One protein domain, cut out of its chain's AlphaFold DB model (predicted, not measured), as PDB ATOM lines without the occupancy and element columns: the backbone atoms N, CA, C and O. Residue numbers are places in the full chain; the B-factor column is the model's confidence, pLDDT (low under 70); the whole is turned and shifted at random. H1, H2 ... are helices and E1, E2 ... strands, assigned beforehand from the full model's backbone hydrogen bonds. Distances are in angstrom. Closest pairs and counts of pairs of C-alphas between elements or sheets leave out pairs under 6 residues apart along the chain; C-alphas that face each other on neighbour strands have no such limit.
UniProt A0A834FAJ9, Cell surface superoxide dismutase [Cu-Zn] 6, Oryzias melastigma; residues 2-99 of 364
ATOM      1  N   LEU A   2       1.545  35.333 -18.582       93.88
ATOM      2  CA  LEU A   2       1.110  34.889 -17.242       93.88
ATOM      3  C   LEU A   2       0.800  33.378 -17.240       93.88
ATOM      4  O   LEU A   2       0.628  32.814 -18.324       93.88
ATOM      5  N   PRO A   3       0.719  32.722 -16.071       94.06
ATOM      6  CA  PRO A   3       0.302  31.331 -15.986       94.06
ATOM      7  C   PRO A   3      -1.191  31.187 -16.292       94.06
ATOM      8  O   PRO A   3      -1.983  32.124 -16.088       94.06
ATOM      9  N   LEU A   4      -1.558  30.001 -16.771       93.62
ATOM     10  CA  LEU A   4      -2.928  29.635 -17.102       93.62
ATOM     11  C   LEU A   4      -3.839  29.802 -15.879       93.62
ATOM     12  O   LEU A   4      -3.447  29.577 -14.735       93.62
ATOM     13  N   ILE A   5      -5.090  30.185 -16.134       91.62
ATOM     14  CA  ILE A   5      -6.138  30.213 -15.112       91.62
ATOM     15  C   ILE A   5      -6.814  28.835 -15.099       91.62
ATOM     16  O   ILE A   5      -7.423  28.461 -16.110       91.62
ATOM     17  N   PRO A   6      -6.752  28.076 -13.989       86.88
ATOM     18  CA  PRO A   6      -7.436  26.793 -13.892       86.88
ATOM     19  C   PRO A   6      -8.936  26.934 -14.177       86.88
ATOM     20  O   PRO A   6      -9.616  27.765 -13.580       86.88
ATOM     21  N   GLY A   7      -9.452  26.123 -15.103       87.56
ATOM     22  CA  GLY A   7     -10.871  26.128 -15.472       87.56
ATOM     23  C   GLY A   7     -11.319  27.282 -16.377       87.56
ATOM     24  O   GLY A   7     -12.518  27.406 -16.618       87.56
ATOM     25  N   SER A   8     -10.405  28.112 -16.903       90.88
ATOM     26  CA  SER A   8     -10.774  29.116 -17.912       90.88
ATOM     27  C   SER A   8     -11.327  28.458 -19.180       90.88
ATOM     28  O   SER A   8     -10.781  27.475 -19.680       90.88
ATOM     29  N   ALA A   9     -12.389  29.046 -19.736       89.56
ATOM     30  CA  ALA A   9     -12.955  28.645 -21.022       89.56
ATOM     31  C   ALA A   9     -12.035  28.987 -22.212       89.56
ATOM     32  O   ALA A   9     -12.176  28.401 -23.284       89.56
ATOM     33  N   SER A  10     -11.101  29.930 -22.040       90.06
ATOM     34  CA  SER A  10     -10.157  30.364 -23.076       90.06
ATOM     35  C   SER A  10      -8.749  30.534 -22.490       90.06
ATOM     36  O   SER A  10      -8.220  31.648 -22.443       90.06
ATOM     37  N   PRO A  11      -8.111  29.431 -22.051       90.19
ATOM     38  CA  PRO A  11      -6.903  29.466 -21.220       90.19
ATOM     39  C   PRO A  11      -5.706  30.119 -21.912       90.19
ATOM     40  O   PRO A  11      -4.812  30.632 -21.250       90.19
ATOM     41  N   CYS A  12      -5.690  30.122 -23.247       93.25
ATOM     42  CA  CYS A  12      -4.629  30.748 -24.019       93.25
ATOM     43  C   CYS A  12      -4.949  32.192 -24.412       93.25
ATOM     44  O   CYS A  12      -4.182  32.771 -25.160       93.25
ATOM     45  N   SER A  13      -6.059  32.806 -24.000       91.81
ATOM     46  CA  SER A  13      -6.441  34.139 -24.492       91.81
ATOM     47  C   SER A  13      -5.453  35.249 -24.095       91.81
ATOM     48  O   SER A  13      -4.729  35.149 -23.105       91.81
ATOM     49  N   ASN A  14      -5.432  36.350 -24.858       89.50
ATOM     50  CA  ASN A  14      -4.648  37.539 -24.490       89.50
ATOM     51  C   ASN A  14      -5.081  38.121 -23.138       89.50
ATOM     52  O   ASN A  14      -4.236  38.638 -22.414       89.50
ATOM     53  N   ALA A  15      -6.369  38.024 -22.799       87.75
ATOM     54  CA  ALA A  15      -6.894  38.498 -21.524       87.75
ATOM     55  C   ALA A  15      -6.350  37.682 -20.339       87.75
ATOM     56  O   ALA A  15      -6.007  38.260 -19.311       87.75
ATOM     57  N   ASP A  16      -6.211  36.363 -20.506       90.06
ATOM     58  CA  ASP A  16      -5.831  35.470 -19.408       90.06
ATOM     59  C   ASP A  16      -4.318  35.386 -19.209       90.06
ATOM     60  O   ASP A  16      -3.849  35.393 -18.066       90.06
ATOM     61  N   ILE A  17      -3.556  35.303 -20.310       91.81
ATOM     62  CA  ILE A  17      -2.110  35.042 -20.256       91.81
ATOM     63  C   ILE A  17      -1.232  36.152 -20.845       91.81
ATOM     64  O   ILE A  17      -0.012  36.017 -20.805       91.81
ATOM     65  N   LEU A  18      -1.795  37.271 -21.321       92.69
ATOM     66  CA  LEU A  18      -1.072  38.406 -21.935       92.69
ATOM     67  C   LEU A  18      -0.219  38.013 -23.157       92.69
ATOM     68  O   LEU A  18      -0.242  36.866 -23.586       92.69
ATOM     69  N   GLY A  19       0.506  38.971 -23.748       92.25
ATOM     70  CA  GLY A  19       1.434  38.757 -24.872       92.25
ATOM     71  C   GLY A  19       2.776  38.129 -24.472       92.25
ATOM     72  O   GLY A  19       2.932  37.644 -23.341       92.25
ATOM     73  N   HIS A  20       3.743  38.173 -25.395       93.75
ATOM     74  CA  HIS A  20       5.118  37.722 -25.162       93.75
ATOM     75  C   HIS A  20       5.714  38.336 -23.892       93.75
ATOM     76  O   HIS A  20       5.311  39.400 -23.415       93.75
ATOM     77  N   PHE A  21       6.650  37.615 -23.285       95.44
ATOM     78  CA  PHE A  21       7.370  38.136 -22.136       95.44
ATOM     79  C   PHE A  21       8.479  39.080 -22.609       95.44
ATOM     80  O   PHE A  21       9.413  38.653 -23.280       95.44
ATOM     81  N   ASN A  22       8.347  40.359 -22.262       94.81
ATOM     82  CA  ASN A  22       9.242  41.425 -22.699       94.81
ATOM     83  C   ASN A  22       9.628  42.334 -21.514       94.81
ATOM     84  O   ASN A  22       9.184  43.481 -21.432       94.81
ATOM     85  N   PRO A  23      10.398  41.812 -20.541       92.94
ATOM     86  CA  PRO A  23      10.735  42.551 -19.324       92.94
ATOM     87  C   PRO A  23      11.679  43.736 -19.570       92.94
ATOM     88  O   PRO A  23      11.720  44.653 -18.759       92.94
ATOM     89  N   LEU A  24      12.413  43.727 -20.686       92.25
ATOM     90  CA  LEU A  24      13.362  44.777 -21.071       92.25
ATOM     91  C   LEU A  24      12.735  45.848 -21.978       92.25
ATOM     92  O   LEU A  24      13.447  46.714 -22.477       92.25
ATOM     93  N   ALA A  25      11.418  45.777 -22.214       93.69
ATOM     94  CA  ALA A  25      10.688  46.674 -23.110       93.69
ATOM     95  C   ALA A  25      11.336  46.802 -24.508       93.69
ATOM     96  O   ALA A  25      11.391  47.886 -25.090       93.69
ATOM     97  N   TRP A  26      11.825  45.682 -25.050       94.56
ATOM     98  CA  TRP A  26      12.396  45.602 -26.391       94.56
ATOM     99  C   TRP A  26      11.390  46.094 -27.434       94.56
ATOM    100  O   TRP A  26      10.224  45.687 -27.429       94.56
ATOM    101  N   ASN A  27      11.843  46.950 -28.351       95.75
ATOM    102  CA  ASN A  27      11.017  47.383 -29.468       95.75
ATOM    103  C   ASN A  27      10.977  46.282 -30.533       95.75
ATOM    104  O   ASN A  27      11.908  46.135 -31.321       95.75
ATOM    105  N   VAL A  28       9.855  45.565 -30.589       92.38
ATOM    106  CA  VAL A  28       9.613  44.434 -31.502       92.38
ATOM    107  C   VAL A  28       9.804  44.801 -32.980       92.38
ATOM    108  O   VAL A  28      10.139  43.943 -33.788       92.38
ATOM    109  N   SER A  29       9.662  46.080 -33.347       95.19
ATOM    110  CA  SER A  29       9.890  46.541 -34.728       95.19
ATOM    111  C   SER A  29      11.356  46.443 -35.165       95.19
ATOM    112  O   SER A  29      11.637  46.484 -36.360       95.19
ATOM    113  N   ASN A  30      12.285  46.334 -34.212       95.88
ATOM    114  CA  ASN A  30      13.714  46.179 -34.476       95.88
ATOM    115  C   ASN A  30      14.132  44.708 -34.614       95.88
ATOM    116  O   ASN A  30      15.280  44.441 -34.970       95.88
ATOM    117  N   SER A  31      13.236  43.762 -34.317       96.38
ATOM    118  CA  SER A  31      13.536  42.336 -34.391       96.38
ATOM    119  C   SER A  31      13.747  41.896 -35.851       96.38
ATOM    120  O   SER A  31      12.917  42.218 -36.709       96.38
ATOM    121  N   PRO A  32      14.821  41.149 -36.171       96.88
ATOM    122  CA  PRO A  32      15.019  40.580 -37.504       96.88
ATOM    123  C   PRO A  32      13.946  39.543 -37.866       96.88
ATOM    124  O   PRO A  32      13.145  39.119 -37.033       96.88
ATOM    125  N   LEU A  33      13.960  39.072 -39.117       96.06
ATOM    126  CA  LEU A  33      13.086  37.972 -39.535       96.06
ATOM    127  C   LEU A  33      13.303  36.717 -38.661       96.06
ATOM    128  O   LEU A  33      14.430  36.481 -38.220       96.06
ATOM    129  N   PRO A  34      12.262  35.894 -38.431       94.81
ATOM    130  CA  PRO A  34      12.367  34.692 -37.607       94.81
ATOM    131  C   PRO A  34      13.533  33.771 -37.995       94.81
ATOM    132  O   PRO A  34      13.640  33.360 -39.150       94.81
ATOM    133  N   GLY A  35      14.383  33.422 -37.027       94.06
ATOM    134  CA  GLY A  35      15.537  32.534 -37.191       94.06
ATOM    135  C   GLY A  35      16.758  33.161 -37.874       94.06
ATOM    136  O   GLY A  35      17.678  32.430 -38.234       94.06
ATOM    137  N   VAL A  36      16.765  34.482 -38.094       96.62
ATOM    138  CA  VAL A  36      17.874  35.197 -38.755       96.62
ATOM    139  C   VAL A  36      18.756  35.952 -37.758       96.62
ATOM    140  O   VAL A  36      19.969  36.014 -37.951       96.62
ATOM    141  N   GLY A  37      18.164  36.552 -36.724       93.12
ATOM    142  CA  GLY A  37      18.884  37.330 -35.715       93.12
ATOM    143  C   GLY A  37      19.533  36.487 -34.620       93.12
ATOM    144  O   GLY A  37      19.231  35.305 -34.453       93.12
ATOM    145  N   SER A  38      20.395  37.120 -33.829       93.38
ATOM    146  CA  SER A  38      20.836  36.576 -32.543       93.38
ATOM    147  C   SER A  38      19.721  36.671 -31.492       93.38
ATOM    148  O   SER A  38      18.810  37.492 -31.592       93.38
ATOM    149  N   VAL A  39      19.772  35.809 -30.471       94.06
ATOM    150  CA  VAL A  39      18.694  35.666 -29.470       94.06
ATOM    151  C   VAL A  39      18.389  36.950 -28.684       94.06
ATOM    152  O   VAL A  39      17.260  37.142 -28.245       94.06
ATOM    153  N   ASP A  40      19.371  37.839 -28.540       92.56
ATOM    154  CA  ASP A  40      19.282  39.138 -27.866       92.56
ATOM    155  C   ASP A  40      18.564  40.219 -28.693       92.56
ATOM    156  O   ASP A  40      18.234  41.277 -28.163       92.56
ATOM    157  N   GLN A  41      18.288  39.957 -29.974       95.38
ATOM    158  CA  GLN A  41      17.576  40.878 -30.870       95.38
ATOM    159  C   GLN A  41      16.053  40.672 -30.867       95.38
ATOM    160  O   GLN A  41      15.353  41.223 -31.719       95.38
ATOM    161  N   TYR A  42      15.532  39.870 -29.937       96.12
ATOM    162  CA  TYR A  42      14.115  39.537 -29.817       96.12
ATOM    163  C   TYR A  42      13.623  39.760 -28.387       96.12
ATOM    164  O   TYR A  42      14.400  39.834 -27.435       96.12
ATOM    165  N   GLU A  43      12.301  39.818 -28.213       96.31
ATOM    166  CA  GLU A  43      11.710  39.755 -26.876       96.31
ATOM    167  C   GLU A  43      12.135  38.452 -26.182       96.31
ATOM    168  O   GLU A  43      12.217  37.400 -26.819       96.31
ATOM    169  N   VAL A  44      12.335  38.491 -24.860       95.94
ATOM    170  CA  VAL A  44      12.749  37.311 -24.075       95.94
ATOM    171  C   VAL A  44      11.862  36.096 -24.371       95.94
ATOM    172  O   VAL A  44      12.373  34.994 -24.537       95.94
ATOM    173  N   GLY A  45      10.546  36.291 -24.485       95.44
ATOM    174  CA  GLY A  45       9.584  35.224 -24.762       95.44
ATOM    175  C   GLY A  45       9.313  34.900 -26.239       95.44
ATOM    176  O   GLY A  45       8.464  34.045 -26.484       95.44
ATOM    177  N   ASP A  46       9.956  35.553 -27.213       95.31
ATOM    178  CA  ASP A  46       9.693  35.317 -28.644       95.31
ATOM    179  C   ASP A  46      10.537  34.163 -29.215       95.31
ATOM    180  O   ASP A  46      11.511  34.341 -29.945       95.31
ATOM    181  N   ILE A  47      10.140  32.937 -28.875       95.25
ATOM    182  CA  ILE A  47      10.842  31.710 -29.284       95.25
ATOM    183  C   ILE A  47      10.805  31.522 -30.810       95.25
ATOM    184  O   ILE A  47      11.781  31.062 -31.401       95.25
ATOM    185  N   SER A  48       9.692  31.879 -31.464       94.00
ATOM    186  CA  SER A  48       9.557  31.714 -32.921       94.00
ATOM    187  C   SER A  48      10.413  32.728 -33.676       94.00
ATOM    188  O   SER A  48      11.013  32.372 -34.687       94.00
ATOM    189  N   GLY A  49      10.522  33.963 -33.173       94.88
ATOM    190  CA  GLY A  49      11.471  34.954 -33.670       94.88
ATOM    191  C   GLY A  49      12.915  34.463 -33.579       94.88
ATOM    192  O   GLY A  49      13.640  34.517 -34.568       94.88
ATOM    193  N   LYS A  50      13.312  33.882 -32.443       95.62
ATOM    194  CA  LYS A  50      14.687  33.410 -32.208       95.62
ATOM    195  C   LYS A  50      15.075  32.175 -33.024       95.62
ATOM    196  O   LYS A  50      16.153  32.139 -33.606       95.62
ATOM    197  N   PHE A  51      14.211  31.160 -33.079       95.25
ATOM    198  CA  PHE A  51      14.568  29.830 -33.604       95.25
ATOM    199  C   PHE A  51      13.815  29.425 -34.876       95.25
ATOM    200  O   PHE A  51      14.004  28.326 -35.404       95.25
ATOM    201  N   GLY A  52      12.991  30.327 -35.409       94.12
ATOM    202  CA  GLY A  52      12.214  30.114 -36.621       94.12
ATOM    203  C   GLY A  52      10.830  29.519 -36.364       94.12
ATOM    204  O   GLY A  52      10.446  29.149 -35.255       94.12
ATOM    205  N   MET A  53      10.045  29.444 -37.436       93.50
ATOM    206  CA  MET A  53       8.629  29.080 -37.367       93.50
ATOM    207  C   MET A  53       8.402  27.570 -37.517       93.50
ATOM    208  O   MET A  53       9.146  26.865 -38.199       93.50
ATOM    209  N   LEU A  54       7.291  27.082 -36.962       92.56
ATOM    210  CA  LEU A  54       6.845  25.686 -37.091       92.56
ATOM    211  C   LEU A  54       5.985  25.432 -38.350       92.56
ATOM    212  O   LEU A  54       5.284  24.427 -38.451       92.56
ATOM    213  N   THR A  55       5.999  26.346 -39.322       91.38
ATOM    214  CA  THR A  55       5.131  26.295 -40.508       91.38
ATOM    215  C   THR A  55       5.378  25.081 -41.388       91.38
ATOM    216  O   THR A  55       6.517  24.785 -41.739       91.38
ATOM    217  N   GLY A  56       4.295  24.415 -41.796       89.44
ATOM    218  CA  GLY A  56       4.351  23.253 -42.685       89.44
ATOM    219  C   GLY A  56       4.905  21.984 -42.030       89.44
ATOM    220  O   GLY A  56       5.122  20.998 -42.729       89.44
ATOM    221  N   ARG A  57       5.131  21.986 -40.709       88.62
ATOM    222  CA  ARG A  57       5.653  20.832 -39.970       88.62
ATOM    223  C   ARG A  57       4.523  20.080 -39.273       88.62
ATOM    224  O   ARG A  57       3.727  20.673 -38.552       88.62
ATOM    225  N   THR A  58       4.472  18.766 -39.474       87.94
ATOM    226  CA  THR A  58       3.571  17.849 -38.749       87.94
ATOM    227  C   THR A  58       4.237  17.239 -37.516       87.94
ATOM    228  O   THR A  58       3.554  16.856 -36.573       87.94
ATOM    229  N   SER A  59       5.569  17.172 -37.517       90.19
ATOM    230  CA  SER A  59       6.414  16.805 -36.385       90.19
ATOM    231  C   SER A  59       7.653  17.697 -36.389       90.19
ATOM    232  O   SER A  59       8.120  18.124 -37.450       90.19
ATOM    233  N   PHE A  60       8.145  18.034 -35.203       90.44
ATOM    234  CA  PHE A  60       9.350  18.827 -35.034       90.44
ATOM    235  C   PHE A  60      10.006  18.459 -33.710       90.44
ATOM    236  O   PHE A  60       9.329  18.396 -32.688       90.44
ATOM    237  N   ASP A  61      11.310  18.227 -33.761       93.12
ATOM    238  CA  ASP A  61      12.153  17.999 -32.599       93.12
ATOM    239  C   ASP A  61      13.464  18.750 -32.836       93.12
ATOM    240  O   ASP A  61      14.053  18.664 -33.919       93.12
ATOM    241  N   ALA A  62      13.858  19.557 -31.858       91.69
ATOM    242  CA  ALA A  62      15.086  20.326 -31.876       91.69
ATOM    243  C   ALA A  62      15.450  20.750 -30.455       91.69
ATOM    244  O   ALA A  62      14.584  20.994 -29.612       91.69
ATOM    245  N   VAL A  63      16.751  20.901 -30.232       94.25
ATOM    246  CA  VAL A  63      17.311  21.431 -28.992       94.25
ATOM    247  C   VAL A  63      17.947  22.776 -29.306       94.25
ATOM    248  O   VAL A  63      18.739  22.888 -30.242       94.25
ATOM    249  N   TYR A  64      17.590  23.783 -28.517       92.69
ATOM    250  CA  TYR A  64      18.119  25.134 -28.620       92.69
ATOM    251  C   TYR A  64      18.630  25.592 -27.260       92.69
ATOM    252  O   TYR A  64      18.032  25.282 -26.230       92.69
ATOM    253  N   GLU A  65      19.713  26.359 -27.276       91.75
ATOM    254  CA  GLU A  65      20.246  27.024 -26.094       91.75
ATOM    255  C   GLU A  65      19.945  28.520 -26.189       91.75
ATOM    256  O   GLU A  65      20.288  29.170 -27.177       91.75
ATOM    257  N   ASP A  66      19.287  29.062 -25.162       93.81
ATOM    258  CA  ASP A  66      18.942  30.478 -25.084       93.81
ATOM    259  C   ASP A  66      19.403  31.081 -23.746       93.81
ATOM    260  O   ASP A  66      18.719  30.922 -22.729       93.81
ATOM    261  N   PRO A  67      20.531  31.811 -23.713       91.75
ATOM    262  CA  PRO A  67      20.986  32.486 -22.500       91.75
ATOM    263  C   PRO A  67      20.073  33.646 -22.069       91.75
ATOM    264  O   PRO A  67      20.181  34.115 -20.938       91.75
ATOM    265  N   SER A  68      19.173  34.119 -22.937       91.38
ATOM    266  CA  SER A  68      18.256  35.229 -22.652       91.38
ATOM    267  C   SER A  68      16.926  34.789 -22.029       91.38
ATOM    268  O   SER A  68      16.092  35.639 -21.731       91.38
ATOM    269  N   MET A  69      16.720  33.484 -21.800       92.75
ATOM    270  CA  MET A  69      15.517  32.904 -21.188       92.75
ATOM    271  C   MET A  69      15.835  32.244 -19.836       92.75
ATOM    272  O   MET A  69      15.821  31.015 -19.719       92.75
ATOM    273  N   PRO A  70      16.136  33.032 -18.790       93.12
ATOM    274  CA  PRO A  70      16.569  32.478 -17.517       93.12
ATOM    275  C   PRO A  70      15.427  31.741 -16.802       93.12
ATOM    276  O   PRO A  70      14.258  32.129 -16.869       93.12
ATOM    277  N   LEU A  71      15.775  30.673 -16.077       92.62
ATOM    278  CA  LEU A  71      14.840  29.909 -15.235       92.62
ATOM    279  C   LEU A  71      14.800  30.409 -13.784       92.62
ATOM    280  O   LEU A  71      13.921  30.025 -13.013       92.62
ATOM    281  N   THR A  72      15.719  31.296 -13.419       91.56
ATOM    282  CA  THR A  72      15.870  31.902 -12.091       91.56
ATOM    283  C   THR A  72      16.161  33.393 -12.232       91.56
ATOM    284  O   THR A  72      16.443  33.889 -13.323       91.56
ATOM    285  N   GLY A  73      16.117  34.118 -11.125       92.62
ATOM    286  CA  GLY A  73      16.326  35.550 -11.069       92.62
ATOM    287  C   GLY A  73      15.101  36.362 -11.502       92.62
ATOM    288  O   GLY A  73      14.050  35.818 -11.852       92.62
ATOM    289  N   PRO A  74      15.234  37.697 -11.508       90.81
ATOM    290  CA  PRO A  74      14.110  38.620 -11.669       90.81
ATOM    291  C   PRO A  74      13.363  38.483 -13.003       90.81
ATOM    292  O   PRO A  74      12.168  38.767 -13.091       90.81
ATOM    293  N   TYR A  75      14.050  38.002 -14.041       93.19
ATOM    294  CA  TYR A  75      13.490  37.784 -15.372       93.19
ATOM    295  C   TYR A  75      13.120  36.325 -15.645       93.19
ATOM    296  O   TYR A  75      12.965  35.948 -16.805       93.19
ATOM    297  N   SER A  76      12.960  35.504 -14.603       94.50
ATOM    298  CA  SER A  76      12.605  34.099 -14.776       94.50
ATOM    299  C   SER A  76      11.330  33.916 -15.615       94.50
ATOM    300  O   SER A  76      10.312  34.605 -15.436       94.50
ATOM    301  N   ILE A  77      11.386  32.957 -16.541       95.38
ATOM    302  CA  ILE A  77      10.223  32.500 -17.315       95.38
ATOM    303  C   ILE A  77       9.392  31.448 -16.566       95.38
ATOM    304  O   ILE A  77       8.279  31.130 -16.992       95.38
ATOM    305  N   VAL A  78       9.908  30.903 -15.458       93.94
ATOM    306  CA  VAL A  78       9.192  29.928 -14.626       93.94
ATOM    307  C   VAL A  78       7.972  30.595 -13.993       93.94
ATOM    308  O   VAL A  78       8.018  31.737 -13.541       93.94
ATOM    309  N   GLY A  79       6.847  29.880 -13.980       91.81
ATOM    310  CA  GLY A  79       5.564  30.418 -13.533       91.81
ATOM    311  C   GLY A  79       4.849  31.267 -14.587       91.81
ATOM    312  O   GLY A  79       3.839  31.885 -14.262       91.81
ATOM    313  N   ARG A  80       5.343  31.297 -15.831       95.25
ATOM    314  CA  ARG A  80       4.649  31.837 -17.014       95.25
ATOM    315  C   ARG A  80       4.174  30.690 -17.905       95.25
ATOM    316  O   ARG A  80       4.377  29.527 -17.579       95.25
ATOM    317  N   SER A  81       3.549  31.009 -19.032       95.75
ATOM    318  CA  SER A  81       3.057  30.022 -19.996       95.75
ATOM    319  C   SER A  81       3.900  29.967 -21.268       95.75
ATOM    320  O   SER A  81       4.555  30.930 -21.620       95.75
ATOM    321  N   LEU A  82       3.888  28.845 -21.972       95.25
ATOM    322  CA  LEU A  82       4.353  28.697 -23.346       95.25
ATOM    323  C   LEU A  82       3.133  28.728 -24.267       95.25
ATOM    324  O   LEU A  82       2.118  28.114 -23.941       95.25
ATOM    325  N   VAL A  83       3.225  29.398 -25.419       95.19
ATOM    326  CA  VAL A  83       2.119  29.509 -26.382       95.19
ATOM    327  C   VAL A  83       2.584  29.155 -27.788       95.19
ATOM    328  O   VAL A  83       3.556  29.711 -28.290       95.19
ATOM    329  N   ILE A  84       1.843  28.266 -28.445       93.62
ATOM    330  CA  ILE A  84       1.993  27.961 -29.867       93.62
ATOM    331  C   ILE A  84       0.968  28.785 -30.642       93.62
ATOM    332  O   ILE A  84      -0.221  28.772 -30.311       93.62
ATOM    333  N   HIS A  85       1.422  29.470 -31.688       92.06
ATOM    334  CA  HIS A  85       0.582  30.283 -32.563       92.06
ATOM    335  C   HIS A  85       0.384  29.619 -33.931       92.06
ATOM    336  O   HIS A  85       1.246  28.899 -34.435       92.06
ATOM    337  N   HIS A  86      -0.761  29.893 -34.545       91.31
ATOM    338  CA  HIS A  86      -0.967  29.749 -35.978       91.31
ATOM    339  C   HIS A  86      -0.214  30.852 -36.739       91.31
ATOM    340  O   HIS A  86       0.159  31.881 -36.178       91.31
ATOM    341  N   THR A  87      -0.054  30.685 -38.053       89.00
ATOM    342  CA  THR A  87       0.596  31.678 -38.930       89.00
ATOM    343  C   THR A  87      -0.117  33.022 -38.990       89.00
ATOM    344  O   THR A  87       0.512  34.040 -39.250       89.00
ATOM    345  N   ASN A  88      -1.423  33.047 -38.729       90.12
ATOM    346  CA  ASN A  88      -2.217  34.271 -38.619       90.12
ATOM    347  C   ASN A  88      -2.167  34.889 -37.205       90.12
ATOM    348  O   ASN A  88      -3.016  35.710 -36.872       90.12
ATOM    349  N   SER A  89      -1.205  34.479 -36.369       86.62
ATOM    350  CA  SER A  89      -1.014  34.922 -34.980       86.62
ATOM    351  C   SER A  89      -2.129  34.539 -33.997       86.62
ATOM    352  O   SER A  89      -2.086  34.951 -32.837       86.62
ATOM    353  N   THR A  90      -3.120  33.728 -34.393       91.38
ATOM    354  CA  THR A  90      -4.085  33.189 -33.422       91.38
ATOM    355  C   THR A  90      -3.440  32.092 -32.581       91.38
ATOM    356  O   THR A  90      -2.511  31.409 -33.009       91.38
ATOM    357  N   ARG A  91      -3.909  31.917 -31.347       92.19
ATOM    358  CA  ARG A  91      -3.303  30.980 -30.397       92.19
ATOM    359  C   ARG A  91      -3.868  29.583 -30.574       92.19
ATOM    360  O   ARG A  91      -5.078  29.391 -30.504       92.19
ATOM    361  N   LEU A  92      -2.977  28.622 -30.782       91.06
ATOM    362  CA  LEU A  92      -3.309  27.222 -31.006       91.06
ATOM    363  C   LEU A  92      -3.393  26.460 -29.680       91.06
ATOM    364  O   LEU A  92      -4.416  25.845 -29.374       91.06
ATOM    365  N   ARG A  93      -2.318  26.477 -28.888       93.06
ATOM    366  CA  ARG A  93      -2.206  25.757 -27.609       93.06
ATOM    367  C   ARG A  93      -1.291  26.510 -26.655       93.06
ATOM    368  O   ARG A  93      -0.453  27.294 -27.091       93.06
ATOM    369  N   CYS A  94      -1.448  26.245 -25.367       95.00
ATOM    370  CA  CYS A  94      -0.601  26.796 -24.328       95.00
ATOM    371  C   CYS A  94      -0.456  25.816 -23.161       95.00
ATOM    372  O   CYS A  94      -1.291  24.927 -22.992       95.00
ATOM    373  N   ALA A  95       0.607  25.982 -22.382       95.31
ATOM    374  CA  ALA A  95       0.889  25.212 -21.173       95.31
ATOM    375  C   ALA A  95       1.717  26.059 -20.198       95.31
ATOM    376  O   ALA A  95       2.384  26.992 -20.632       95.31
ATOM    377  N   ASP A  96       1.702  25.741 -18.907       94.88
ATOM    378  CA  ASP A  96       2.548  26.425 -17.925       94.88
ATOM    379  C   ASP A  96       3.991  25.907 -17.952       94.88
ATOM    380  O   ASP A  96       4.244  24.709 -18.079       94.88
ATOM    381  N   ILE A  97       4.942  26.822 -17.774       94.31
ATOM    382  CA  ILE A  97       6.350  26.532 -17.521       94.31
ATOM    383  C   ILE A  97       6.497  26.355 -16.012       94.31
ATOM    384  O   ILE A  97       6.560  27.324 -15.249       94.31
ATOM    385  N   ILE A  98       6.523  25.101 -15.581       89.19
ATOM    386  CA  ILE A  98       6.642  24.728 -14.174       89.19
ATOM    387  C   ILE A  98       8.043  24.202 -13.882       89.19
ATOM    388  O   ILE A  98       8.647  23.509 -14.700       89.19
ATOM    389  N   ALA A  99       8.560  24.523 -12.700       83.81
ATOM    390  CA  ALA A  99       9.798  23.925 -12.233       83.81
ATOM    391  C   ALA A  99       9.563  22.438 -11.936       83.81
ATOM    392  O   ALA A  99       8.583  22.065 -11.285       83.81
TER     393      ALA A  99
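This is residues 2 to 99 of the 364 residues of the protein "Cell surface superoxide dismutase [Cu-Zn] 6" of Oryzias melastigma (UniProt A0A834FAJ9). There is little regular structure: a small two-stranded hairpin, E1 and E2, stands between two regions of loop, with the long stretches 18 to 46 and 52 to 80 mostly to one side of it, about the very short helix H2, and residues 2 to 13 with the very short helix H1 to the other. The printed part has 98 residues, only 20 of them in named elements, in the order H1, H2, E1, E2; the sheet E1 - E2 is antiparallel and the class mixed. It is compact, with a radius of gyration of the C-alphas of 13.6 A, and spans 38 by 36 by 26 A.

H1 is residues 14 to 17, from C-alpha 14 at (-4.648, 37.539, -24.490). H2 is residues 47 to 51. E1, residues 81 to 85, is 12.8 A long. E2, residues 91 to 96, is 14.5 A long and ends at C-alpha 96, (2.548, 26.425, -17.925).

The closest C-alphas of H1 and E1, Ile 17 and Ser 81, are 7.2 A apart. H1 and H2 are apart. H2 and E1 are near each other, with 5 pairs of C-alphas within 10 A. E1 and E2 form a hairpin, 163 degrees between directions; N 82 and O 95, 2.7 A, are within hydrogen-bond range. H2's O i to N i+4 pair is within range; H1 is too short for one.

The printed part has no cut. The links H1 to H2 and H2 to E1 are long, 29 residues each. No printed residue is under 70 in pLDDT.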